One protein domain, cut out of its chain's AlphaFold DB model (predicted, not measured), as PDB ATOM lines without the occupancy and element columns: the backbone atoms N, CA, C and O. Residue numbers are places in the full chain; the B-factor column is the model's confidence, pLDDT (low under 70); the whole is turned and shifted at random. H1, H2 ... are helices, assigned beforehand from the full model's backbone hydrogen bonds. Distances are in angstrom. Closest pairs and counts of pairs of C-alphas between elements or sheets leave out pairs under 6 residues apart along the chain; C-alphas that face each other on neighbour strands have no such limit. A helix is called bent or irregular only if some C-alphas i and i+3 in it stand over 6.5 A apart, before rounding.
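Overview. This is residues 5 to 9 and 26 to 96 of the 207 residues of the protein "uncharacterized protein LOC113207611" of Frankliniella occidentalis (UniProt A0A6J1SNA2). A long helix, H2, makes the spine: H5 crosses it about perpendicular over the second half of H2, and the short H4 packs on its first half. H3 meets H5 in a corner where both helices begin, and a detached single turn, H1, lies near H2 across a cut. There are 76 printed residues, with five named helices in the order H1, H2, H3, H4, H5 and no named strand; the class is all helix. The whole is compact, with a radius of gyration of the C-alphas of 12.6 A and spans of 36 by 29 by 25 A.

Along the chain. H1 is residues 5 to 9, starting with C-alpha 5 at (19.938, -40.050, -38.106). H2, residues 26 to 47, is the longest helix at 31.3 A and starts with C-alpha 26 at (-8.204, -30.830, -36.479). H3, residues 52 to 65, measures 20.4 A; it is irregular, with C-alphas 53 and 56 at 7.0 A. H4 is residues 70 to 74, 6.7 A long. H5, residues 79 to 96, measures 24.4 A and ends with C-alpha 96 at (8.961, -50.853, -52.112); it is neither bent nor irregular, but only just: C-alphas 88 and 91 are 6.4 A apart.

Arrangement. H1 and H2 are near each other, with 7 pairs of C-alphas within 10 A, while H1 is apart from H3, H4 and H5. H2 touches H4 with residues 30 to 37 alone, the closest C-alphas being those of Val 34 and Ile 71, 5.3 A apart. H2 touches H5 with residues 38 to 46 alone, about perpendicular at 86 degrees; the closest C-alphas, of Ala 42 and Cys 82, are 5.6 A apart. H2 and H3 are close but not clearly touching, the closest C-alphas, of Phe 45 and Ile 52, being 6.7 A apart; they run opposite ways at a steep tilt of 50 degrees. H3 touches H5 with residues 52 to 56 alone, about perpendicular at 74 degrees; the closest C-alphas, of His 53 and Arg 79, are 5.7 A apart. H3 and H4 only just touch, with 3 pairs of C-alphas within 8 A, and only at the corner by their link; the closest are those of Lys 63 and Leu 72, 5.7 A. H4 and H5 are apart. In H1 and H2 every O i to N i+4 pair is within hydrogen-bond range; H3 has 8 of 10, H5 11 of 14, and H4 0 of 1, with 1 of 2 O i to N i+3 pairs within range.

Size, cuts and confidence. The C-alphas farthest apart are those of Asp 68 and Glu 96, 37.1 A. Residues 10 to 25 are not printed, and C-alphas 9 and 26 are 24.6 A apart across this cut. The links H2 to H3, H3 to H4 and H4 to H5 are tight. Mean pLDDT of the printed part is 89.0; residues 5 to 9 are under 70.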
ATOM      1  N   VAL A   5      20.353 -41.359 -37.577       33.25
ATOM      2  CA  VAL A   5      19.938 -40.050 -38.106       33.25
ATOM      3  C   VAL A   5      19.341 -40.180 -39.515       33.25
ATOM      4  O   VAL A   5      18.524 -39.347 -39.918       33.25
ATOM      5  N   ALA A   6      19.715 -41.222 -40.266       39.41
ATOM      6  CA  ALA A   6      19.182 -41.475 -41.601       39.41
ATOM      7  C   ALA A   6      17.737 -41.998 -41.538       39.41
ATOM      8  O   ALA A   6      16.891 -41.523 -42.294       39.41
ATOM      9  N   TRP A   7      17.430 -42.885 -40.583       40.38
ATOM     10  CA  TRP A   7      16.083 -43.430 -40.370       40.38
ATOM     11  C   TRP A   7      15.094 -42.390 -39.837       40.38
ATOM     12  O   TRP A   7      14.014 -42.223 -40.407       40.38
ATOM     13  N   HIS A   8      15.476 -41.607 -38.822       36.03
ATOM     14  CA  HIS A   8      14.586 -40.586 -38.254       36.03
ATOM     15  C   HIS A   8      14.172 -39.521 -39.287       36.03
ATOM     16  O   HIS A   8      13.036 -39.048 -39.280       36.03
ATOM     17  N   LYS A   9      15.057 -39.188 -40.243       38.94
ATOM     18  CA  LYS A   9      14.698 -38.357 -41.402       38.94
ATOM     19  C   LYS A   9      13.799 -39.118 -42.380       38.94
ATOM     20  O   LYS A   9      12.782 -38.572 -42.781       38.94
ATOM     21  N   PRO A  26      -9.031 -30.641 -37.677       77.75
ATOM     22  CA  PRO A  26      -8.204 -30.830 -36.479       77.75
ATOM     23  C   PRO A  26      -8.262 -32.255 -35.899       77.75
ATOM     24  O   PRO A  26      -7.246 -32.779 -35.451       77.75
ATOM     25  N   ALA A  27      -9.414 -32.929 -35.979       80.62
ATOM     26  CA  ALA A  27      -9.556 -34.323 -35.546       80.62
ATOM     27  C   ALA A  27      -8.759 -35.312 -36.420       80.62
ATOM     28  O   ALA A  27      -8.141 -36.245 -35.909       80.62
ATOM     29  N   GLN A  28      -8.732 -35.095 -37.738       82.56
ATOM     30  CA  GLN A  28      -7.976 -35.938 -38.667       82.56
ATOM     31  C   GLN A  28      -6.469 -35.725 -38.509       82.56
ATOM     32  O   GLN A  28      -5.694 -36.681 -38.570       82.56
ATOM     33  N   GLN A  29      -6.052 -34.481 -38.273       88.88
ATOM     34  CA  GLN A  29      -4.660 -34.154 -37.988       88.88
ATOM     35  C   GLN A  29      -4.185 -34.829 -36.697       88.88
ATOM     36  O   GLN A  29      -3.114 -35.435 -36.682       88.88
ATOM     37  N   HIS A  30      -5.001 -34.791 -35.639       91.00
ATOM     38  CA  HIS A  30      -4.717 -35.496 -34.389       91.00
ATOM     39  C   HIS A  30      -4.558 -37.006 -34.600       91.00
ATOM     40  O   HIS A  30      -3.544 -37.579 -34.210       91.00
ATOM     41  N   HIS A  31      -5.496 -37.638 -35.311       92.00
ATOM     42  CA  HIS A  31      -5.423 -39.065 -35.647       92.00
ATOM     43  C   HIS A  31      -4.143 -39.441 -36.406       92.00
ATOM     44  O   HIS A  31      -3.510 -40.459 -36.120       92.00
ATOM     45  N   ASN A  32      -3.723 -38.604 -37.358       91.75
ATOM     46  CA  ASN A  32      -2.480 -38.814 -38.098       91.75
ATOM     47  C   ASN A  32      -1.245 -38.676 -37.193       91.75
ATOM     48  O   ASN A  32      -0.306 -39.458 -37.326       91.75
ATOM     49  N   ASN A  33      -1.258 -37.732 -36.249       93.12
ATOM     50  CA  ASN A  33      -0.171 -37.553 -35.287       93.12
ATOM     51  C   ASN A  33      -0.043 -38.749 -34.332       93.12
ATOM     52  O   ASN A  33       1.075 -39.167 -34.043       93.12
ATOM     53  N   VAL A  34      -1.163 -39.338 -33.895       94.44
ATOM     54  CA  VAL A  34      -1.162 -40.577 -33.095       94.44
ATOM     55  C   VAL A  34      -0.527 -41.719 -33.885       94.44
ATOM     56  O   VAL A  34       0.403 -42.352 -33.395       94.44
ATOM     57  N   LYS A  35      -0.943 -41.933 -35.139       93.56
ATOM     58  CA  LYS A  35      -0.336 -42.959 -36.004       93.56
ATOM     59  C   LYS A  35       1.157 -42.738 -36.224       93.56
ATOM     60  O   LYS A  35       1.920 -43.697 -36.214       93.56
ATOM     61  N   LYS A  36       1.573 -41.484 -36.423       93.94
ATOM     62  CA  LYS A  36       2.986 -41.139 -36.576       93.94
ATOM     63  C   LYS A  36       3.777 -41.510 -35.321       93.94
ATOM     64  O   LYS A  36       4.790 -42.185 -35.442       93.94
ATOM     65  N   ALA A  37       3.276 -41.159 -34.137       94.50
ATOM     66  CA  ALA A  37       3.912 -41.531 -32.876       94.50
ATOM     67  C   ALA A  37       4.039 -43.056 -32.718       94.50
ATOM     68  O   ALA A  37       5.074 -43.545 -32.282       94.50
ATOM     69  N   GLU A  38       3.019 -43.821 -33.111       94.69
ATOM     70  CA  GLU A  38       3.065 -45.288 -33.074       94.69
ATOM     71  C   GLU A  38       4.127 -45.878 -34.014       94.69
ATOM     72  O   GLU A  38       4.833 -46.807 -33.626       94.69
ATOM     73  N   ILE A  39       4.265 -45.326 -35.224       94.94
ATOM     74  CA  ILE A  39       5.307 -45.723 -36.181       94.94
ATOM     75  C   ILE A  39       6.692 -45.359 -35.646       94.94
ATOM     76  O   ILE A  39       7.585 -46.200 -35.688       94.94
ATOM     77  N   ASP A  40       6.864 -44.148 -35.110       93.44
ATOM     78  CA  ASP A  40       8.141 -43.682 -34.565       93.44
ATOM     79  C   ASP A  40       8.589 -44.554 -33.379       93.44
ATOM     80  O   ASP A  40       9.749 -44.959 -33.305       93.44
ATOM     81  N   ILE A  41       7.664 -44.917 -32.479       94.12
ATOM     82  CA  ILE A  41       7.950 -45.849 -31.379       94.12
ATOM     83  C   ILE A  41       8.324 -47.224 -31.937       94.12
ATOM     84  O   ILE A  41       9.347 -47.777 -31.543       94.12
ATOM     85  N   ALA A  42       7.540 -47.781 -32.865       94.75
ATOM     86  CA  ALA A  42       7.830 -49.090 -33.449       94.75
ATOM     87  C   ALA A  42       9.199 -49.118 -34.157       94.75
ATOM     88  O   ALA A  42       9.961 -50.070 -33.986       94.75
ATOM     89  N   ALA A  43       9.550 -48.060 -34.889       92.94
ATOM     90  CA  ALA A  43      10.824 -47.942 -35.591       92.94
ATOM     91  C   ALA A  43      12.025 -48.010 -34.634       92.94
ATOM     92  O   ALA A  43      12.973 -48.737 -34.917       92.94
ATOM     93  N   ILE A  44      11.957 -47.351 -33.471       93.31
ATOM     94  CA  ILE A  44      13.002 -47.423 -32.431       93.31
ATOM     95  C   ILE A  44      13.203 -48.863 -31.943       93.31
ATOM     96  O   ILE A  44      14.336 -49.290 -31.716       93.31
ATOM     97  N   PHE A  45      12.116 -49.629 -31.795       93.31
ATOM     98  CA  PHE A  45      12.211 -51.032 -31.392       93.31
ATOM     99  C   PHE A  45      12.952 -51.873 -32.431       93.31
ATOM    100  O   PHE A  45      13.801 -52.682 -32.057       93.31
ATOM    101  N   ALA A  46      12.667 -51.661 -33.718       91.12
ATOM    102  CA  ALA A  46      13.378 -52.345 -34.794       91.12
ATOM    103  C   ALA A  46      14.848 -51.912 -34.883       91.12
ATOM    104  O   ALA A  46      15.730 -52.762 -34.968       91.12
ATOM    105  N   GLU A  47      15.123 -50.610 -34.808       89.19
ATOM    106  CA  GLU A  47      16.466 -50.048 -34.973       89.19
ATOM    107  C   GLU A  47      17.439 -50.516 -33.884       89.19
ATOM    108  O   GLU A  47      18.584 -50.873 -34.161       89.19
ATOM    109  N   HIS A  48      16.978 -50.546 -32.635       90.94
ATOM    110  CA  HIS A  48      17.810 -50.923 -31.496       90.94
ATOM    111  C   HIS A  48      17.687 -52.398 -31.111       90.94
ATOM    112  O   HIS A  48      18.196 -52.790 -30.059       90.94
ATOM    113  N   ASN A  49      17.032 -53.213 -31.945       90.19
ATOM    114  CA  ASN A  49      16.794 -54.632 -31.682       90.19
ATOM    115  C   ASN A  49      16.180 -54.869 -30.283       90.19
ATOM    116  O   ASN A  49      16.606 -55.743 -29.522       90.19
ATOM    117  N   ILE A  50      15.206 -54.033 -29.913       92.94
ATOM    118  CA  ILE A  50      14.532 -54.109 -28.616       92.94
ATOM    119  C   ILE A  50      13.455 -55.195 -28.699       92.94
ATOM    120  O   ILE A  50      12.648 -55.189 -29.634       92.94
ATOM    121  N   PRO A  51      13.363 -56.106 -27.715       93.50
ATOM    122  CA  PRO A  51      12.316 -57.114 -27.709       93.50
ATOM    123  C   PRO A  51      10.910 -56.491 -27.720       93.50
ATOM    124  O   PRO A  51      10.529 -55.762 -26.805       93.50
ATOM    125  N   ILE A  52      10.102 -56.833 -28.731       93.00
ATOM    126  CA  ILE A  52       8.763 -56.245 -28.955       93.00
ATOM    127  C   ILE A  52       7.820 -56.475 -27.762       93.00
ATOM    128  O   ILE A  52       6.937 -55.665 -27.511       93.00
ATOM    129  N   HIS A  53       8.020 -57.534 -26.971       92.31
ATOM    130  CA  HIS A  53       7.206 -57.802 -25.779       92.31
ATOM    131  C   HIS A  53       7.332 -56.735 -24.674       92.31
ATOM    132  O   HIS A  53       6.570 -56.770 -23.716       92.31
ATOM    133  N   VAL A  54       8.291 -55.808 -24.783       94.00
ATOM    134  CA  VAL A  54       8.487 -54.697 -23.836       94.00
ATOM    135  C   VAL A  54       7.676 -53.452 -24.240       94.00
ATOM    136  O   VAL A  54       7.569 -52.510 -23.455       94.00
ATOM    137  N   VAL A  55       7.083 -53.425 -25.443       94.94
ATOM    138  CA  VAL A  55       6.420 -52.228 -25.992       94.94
ATOM    139  C   VAL A  55       5.263 -51.732 -25.132       94.94
ATOM    140  O   VAL A  55       5.155 -50.527 -24.917       94.94
ATOM    141  N   ASP A  56       4.472 -52.647 -24.570       93.25
ATOM    142  CA  ASP A  56       3.323 -52.313 -23.725       93.25
ATOM    143  C   ASP A  56       3.777 -51.483 -22.507       93.25
ATOM    144  O   ASP A  56       3.254 -50.400 -22.233       93.25
ATOM    145  N   ASN A  57       4.859 -51.920 -21.850       94.19
ATOM    146  CA  ASN A  57       5.435 -51.228 -20.697       94.19
ATOM    147  C   ASN A  57       6.010 -49.854 -21.075       94.19
ATOM    148  O   ASN A  57       5.905 -48.903 -20.301       94.19
ATOM    149  N   VAL A  58       6.639 -49.739 -22.247       93.88
ATOM    150  CA  VAL A  58       7.222 -48.473 -22.723       93.88
ATOM    151  C   VAL A  58       6.129 -47.447 -23.015       93.88
ATOM    152  O   VAL A  58       6.249 -46.290 -22.610       93.88
ATOM    153  N   VAL A  59       5.037 -47.869 -23.651       94.25
ATOM    154  CA  VAL A  59       3.883 -47.006 -23.929       94.25
ATOM    155  C   VAL A  59       3.237 -46.524 -22.629       94.25
ATOM    156  O   VAL A  59       2.935 -45.334 -22.500       94.25
ATOM    157  N   ASP A  60       3.101 -47.399 -21.631       94.00
ATOM    158  CA  ASP A  60       2.607 -47.026 -20.302       94.00
ATOM    159  C   ASP A  60       3.506 -45.998 -19.605       94.00
ATOM    160  O   ASP A  60       3.013 -45.064 -18.965       94.00
ATOM    161  N   VAL A  61       4.829 -46.143 -19.728       95.12
ATOM    162  CA  VAL A  61       5.785 -45.163 -19.195       95.12
ATOM    163  C   VAL A  61       5.636 -43.824 -19.912       95.12
ATOM    164  O   VAL A  61       5.543 -42.799 -19.239       95.12
ATOM    165  N   PHE A  62       5.531 -43.799 -21.243       93.81
ATOM    166  CA  PHE A  62       5.346 -42.545 -21.981       93.81
ATOM    167  C   PHE A  62       4.062 -41.810 -21.586       93.81
ATOM    168  O   PHE A  62       4.098 -40.598 -21.370       93.81
ATOM    169  N   LYS A  63       2.954 -42.535 -21.388       94.38
ATOM    170  CA  LYS A  63       1.694 -41.960 -20.890       94.38
ATOM    171  C   LYS A  63       1.824 -41.353 -19.489       94.38
ATOM    172  O   LYS A  63       1.178 -40.349 -19.200       94.38
ATOM    173  N   LYS A  64       2.654 -41.943 -18.620       94.94
ATOM    174  CA  LYS A  64       2.913 -41.438 -17.258       94.94
ATOM    175  C   LYS A  64       3.861 -40.241 -17.237       94.94
ATOM    176  O   LYS A  64       3.675 -39.348 -16.420       94.94
ATOM    177  N   VAL A  65       4.873 -40.236 -18.105       95.44
ATOM    178  CA  VAL A  65       5.881 -39.166 -18.184       95.44
ATOM    179  C   VAL A  65       5.285 -37.878 -18.754       95.44
ATOM    180  O   VAL A  65       5.645 -36.796 -18.299       95.44
ATOM    181  N   ALA A  66       4.359 -37.987 -19.709       93.31
ATOM    182  CA  ALA A  66       3.724 -36.843 -20.363       93.31
ATOM    183  C   ALA A  66       2.183 -36.969 -20.351       93.31
ATOM    184  O   ALA A  66       1.562 -37.223 -21.389       93.31
ATOM    185  N   PRO A  67       1.543 -36.803 -19.176       91.31
ATOM    186  CA  PRO A  67       0.097 -36.967 -19.005       91.31
ATOM    187  C   PRO A  67      -0.727 -35.814 -19.599       91.31
ATOM    188  O   PRO A  67      -1.954 -35.882 -19.653       91.31
ATOM    189  N   ASP A  68      -0.094 -34.727 -20.017       94.19
ATOM    190  CA  ASP A  68      -0.692 -33.573 -20.686       94.19
ATOM    191  C   ASP A  68      -0.803 -33.765 -22.209       94.19
ATOM    192  O   ASP A  68      -1.681 -33.177 -22.843       94.19
ATOM    193  N   SER A  69       0.006 -34.652 -22.793       93.94
ATOM    194  CA  SER A  69      -0.009 -34.940 -24.228       93.94
ATOM    195  C   SER A  69      -1.301 -35.638 -24.663       93.94
ATOM    196  O   SER A  69      -1.565 -36.787 -24.304       93.94
ATOM    197  N   ALA A  70      -2.098 -34.964 -25.499       93.25
ATOM    198  CA  ALA A  70      -3.284 -35.559 -26.120       93.25
ATOM    199  C   ALA A  70      -2.925 -36.744 -27.035       93.25
ATOM    200  O   ALA A  70      -3.679 -37.703 -27.124       93.25
ATOM    201  N   ILE A  71      -1.761 -36.694 -27.696       93.88
ATOM    202  CA  ILE A  71      -1.313 -37.740 -28.625       93.88
ATOM    203  C   ILE A  71      -1.010 -39.026 -27.856       93.88
ATOM    204  O   ILE A  71      -1.523 -40.084 -28.203       93.88
ATOM    205  N   LEU A  72      -0.211 -38.936 -26.786       92.62
ATOM    206  CA  LEU A  72       0.217 -40.116 -26.026       92.62
ATOM    207  C   LEU A  72      -0.944 -40.802 -25.308       92.62
ATOM    208  O   LEU A  72      -0.913 -42.020 -25.161       92.62
ATOM    209  N   LYS A  73      -1.981 -40.057 -24.909       93.25
ATOM    210  CA  LYS A  73      -3.213 -40.637 -24.347       93.25
ATOM    211  C   LYS A  73      -3.880 -41.612 -25.311       93.25
ATOM    212  O   LYS A  73      -4.283 -42.693 -24.886       93.25
ATOM    213  N   ASP A  74      -3.913 -41.247 -26.588       94.12
ATOM    214  CA  ASP A  74      -4.616 -41.987 -27.636       94.12
ATOM    215  C   ASP A  74      -3.737 -43.038 -28.335       94.12
ATOM    216  O   ASP A  74      -4.237 -43.843 -29.123       94.12
ATOM    217  N   VAL A  75      -2.433 -43.088 -28.028       94.62
ATOM    218  CA  VAL A  75      -1.552 -44.178 -28.468       94.62
ATOM    219  C   VAL A  75      -2.041 -45.501 -27.874       94.62
ATOM    220  O   VAL A  75      -2.188 -45.655 -26.658       94.62
ATOM    221  N   THR A  76      -2.269 -46.484 -28.740       93.19
ATOM    222  CA  THR A  76      -2.780 -47.827 -28.400       93.19
ATOM    223  C   THR A  76      -1.836 -48.913 -28.912       93.19
ATOM    224  O   THR A  76      -2.261 -50.005 -29.277       93.19
ATOM    225  N   LEU A  77      -0.543 -48.588 -29.002       93.69
ATOM    226  CA  LEU A  77       0.481 -49.494 -29.497       93.69
ATOM    227  C   LEU A  77       0.714 -50.630 -28.500       93.69
ATOM    228  O   LEU A  77       1.304 -50.420 -27.447       93.69
ATOM    229  N   ASP A  78       0.260 -51.822 -28.866       93.12
ATOM    230  CA  ASP A  78       0.542 -53.063 -28.152       93.12
ATOM    231  C   ASP A  78       1.549 -53.929 -28.927       93.12
ATOM    232  O   ASP A  78       1.939 -53.608 -30.056       93.12
ATOM    233  N   ARG A  79       1.966 -55.061 -28.350       94.62
ATOM    234  CA  ARG A  79       2.870 -56.024 -29.011       94.62
ATOM    235  C   ARG A  79       2.409 -56.441 -30.418       94.62
ATOM    236  O   ARG A  79       3.224 -56.536 -31.341       94.62
ATOM    237  N   THR A  80       1.119 -56.722 -30.592       94.69
ATOM    238  CA  THR A  80       0.557 -57.233 -31.856       94.69
ATOM    239  C   THR A  80       0.527 -56.132 -32.908       94.69
ATOM    240  O   THR A  80       0.934 -56.341 -34.051       94.69
ATOM    241  N   LYS A  81       0.106 -54.933 -32.507       94.19
ATOM    242  CA  LYS A  81       0.045 -53.736 -33.332       94.19
ATOM    243  C   LYS A  81       1.441 -53.259 -33.709       94.19
ATOM    244  O   LYS A  81       1.655 -52.951 -34.872       94.19
ATOM    245  N   CYS A  82       2.398 -53.277 -32.784       95.06
ATOM    246  CA  CYS A  82       3.801 -52.966 -33.061       95.06
ATOM    247  C   CYS A  82       4.371 -53.914 -34.118       95.06
ATOM    248  O   CYS A  82       4.911 -53.461 -35.124       95.06
ATOM    249  N   THR A  83       4.140 -55.221 -33.962       94.38
ATOM    250  CA  THR A  83       4.538 -56.211 -34.975       94.38
ATOM    251  C   THR A  83       3.890 -55.909 -36.328       94.38
ATOM    252  O   THR A  83       4.580 -55.859 -37.339       94.38
ATOM    253  N   ALA A  84       2.583 -55.632 -36.355       94.62
ATOM    254  CA  ALA A  84       1.864 -55.318 -37.587       94.62
ATOM    255  C   ALA A  84       2.337 -54.013 -38.253       94.62
ATOM    256  O   ALA A  84       2.381 -53.937 -39.478       94.62
ATOM    257  N   VAL A  85       2.691 -52.990 -37.472       93.50
ATOM    258  CA  VAL A  85       3.266 -51.734 -37.976       93.50
ATOM    259  C   VAL A  85       4.636 -52.002 -38.593       93.50
ATOM    260  O   VAL A  85       4.894 -51.576 -39.718       93.50
ATOM    261  N   LEU A  86       5.489 -52.763 -37.908       93.12
ATOM    262  CA  LEU A  86       6.805 -53.123 -38.423       93.12
ATOM    263  C   LEU A  86       6.716 -53.921 -39.726       93.12
ATOM    264  O   LEU A  86       7.389 -53.576 -40.691       93.12
ATOM    265  N   THR A  87       5.866 -54.947 -39.792       91.19
ATOM    266  CA  THR A  87       5.791 -55.816 -40.976       91.19
ATOM    267  C   THR A  87       5.037 -55.172 -42.137       91.19
ATOM    268  O   THR A  87       5.483 -55.241 -43.278       91.19
ATOM    269  N   ASN A  88       3.887 -54.546 -41.871       92.00
ATOM    270  CA  ASN A  88       2.955 -54.138 -42.928       92.00
ATOM    271  C   ASN A  88       3.131 -52.684 -43.362       92.00
ATOM    272  O   ASN A  88       2.599 -52.301 -44.404       92.00
ATOM    273  N   VAL A  89       3.832 -51.878 -42.560       92.00
ATOM    274  CA  VAL A  89       4.102 -50.470 -42.861       92.00
ATOM    275  C   VAL A  89       5.594 -50.283 -43.093       92.00
ATOM    276  O   VAL A  89       5.997 -50.082 -44.230       92.00
ATOM    277  N   VAL A  90       6.417 -50.423 -42.051       90.69
ATOM    278  CA  VAL A  90       7.849 -50.080 -42.102       90.69
ATOM    279  C   VAL A  90       8.596 -50.955 -43.114       90.69
ATOM    280  O   VAL A  90       9.130 -50.444 -44.096       90.69
ATOM    281  N   ALA A  91       8.571 -52.280 -42.936       90.00
ATOM    282  CA  ALA A  91       9.270 -53.211 -43.820       90.00
ATOM    283  C   ALA A  91       8.745 -53.148 -45.260       90.00
ATOM    284  O   ALA A  91       9.525 -53.148 -46.209       90.00
ATOM    285  N   LYS A  92       7.421 -53.042 -45.429       90.69
ATOM    286  CA  LYS A  92       6.799 -52.920 -46.749       90.69
ATOM    287  C   LYS A  92       7.288 -51.675 -47.492       90.69
ATOM    288  O   LYS A  92       7.695 -51.789 -48.644       90.69
ATOM    289  N   THR A  93       7.280 -50.513 -46.839       91.38
ATOM    290  CA  THR A  93       7.727 -49.253 -47.447       91.38
ATOM    291  C   THR A  93       9.213 -49.289 -47.813       91.38
ATOM    292  O   THR A  93       9.574 -48.835 -48.898       91.38
ATOM    293  N   GLU A  94      10.072 -49.877 -46.975       90.81
ATOM    294  CA  GLU A  94      11.502 -50.025 -47.297       90.81
ATOM    295  C   GLU A  94      11.746 -50.919 -48.508       90.81
ATOM    296  O   GLU A  94      12.559 -50.583 -49.372       90.81
ATOM    297  N   ILE A  95      11.035 -52.047 -48.589       92.56
ATOM    298  CA  ILE A  95      11.144 -52.962 -49.725       92.56
ATOM    299  C   ILE A  95      10.651 -52.270 -50.999       92.56
ATOM    300  O   ILE A  95      11.335 -52.328 -52.015       92.56
ATOM    301  N   GLU A  96       9.507 -51.582 -50.958       93.88
ATOM    302  CA  GLU A  96       8.961 -50.853 -52.112       93.88
ATOM    303  C   GLU A  96       9.934 -49.788 -52.632       93.88
ATOM    304  O   GLU A  96      10.159 -49.694 -53.840       93.88
TER     305      GLU A  96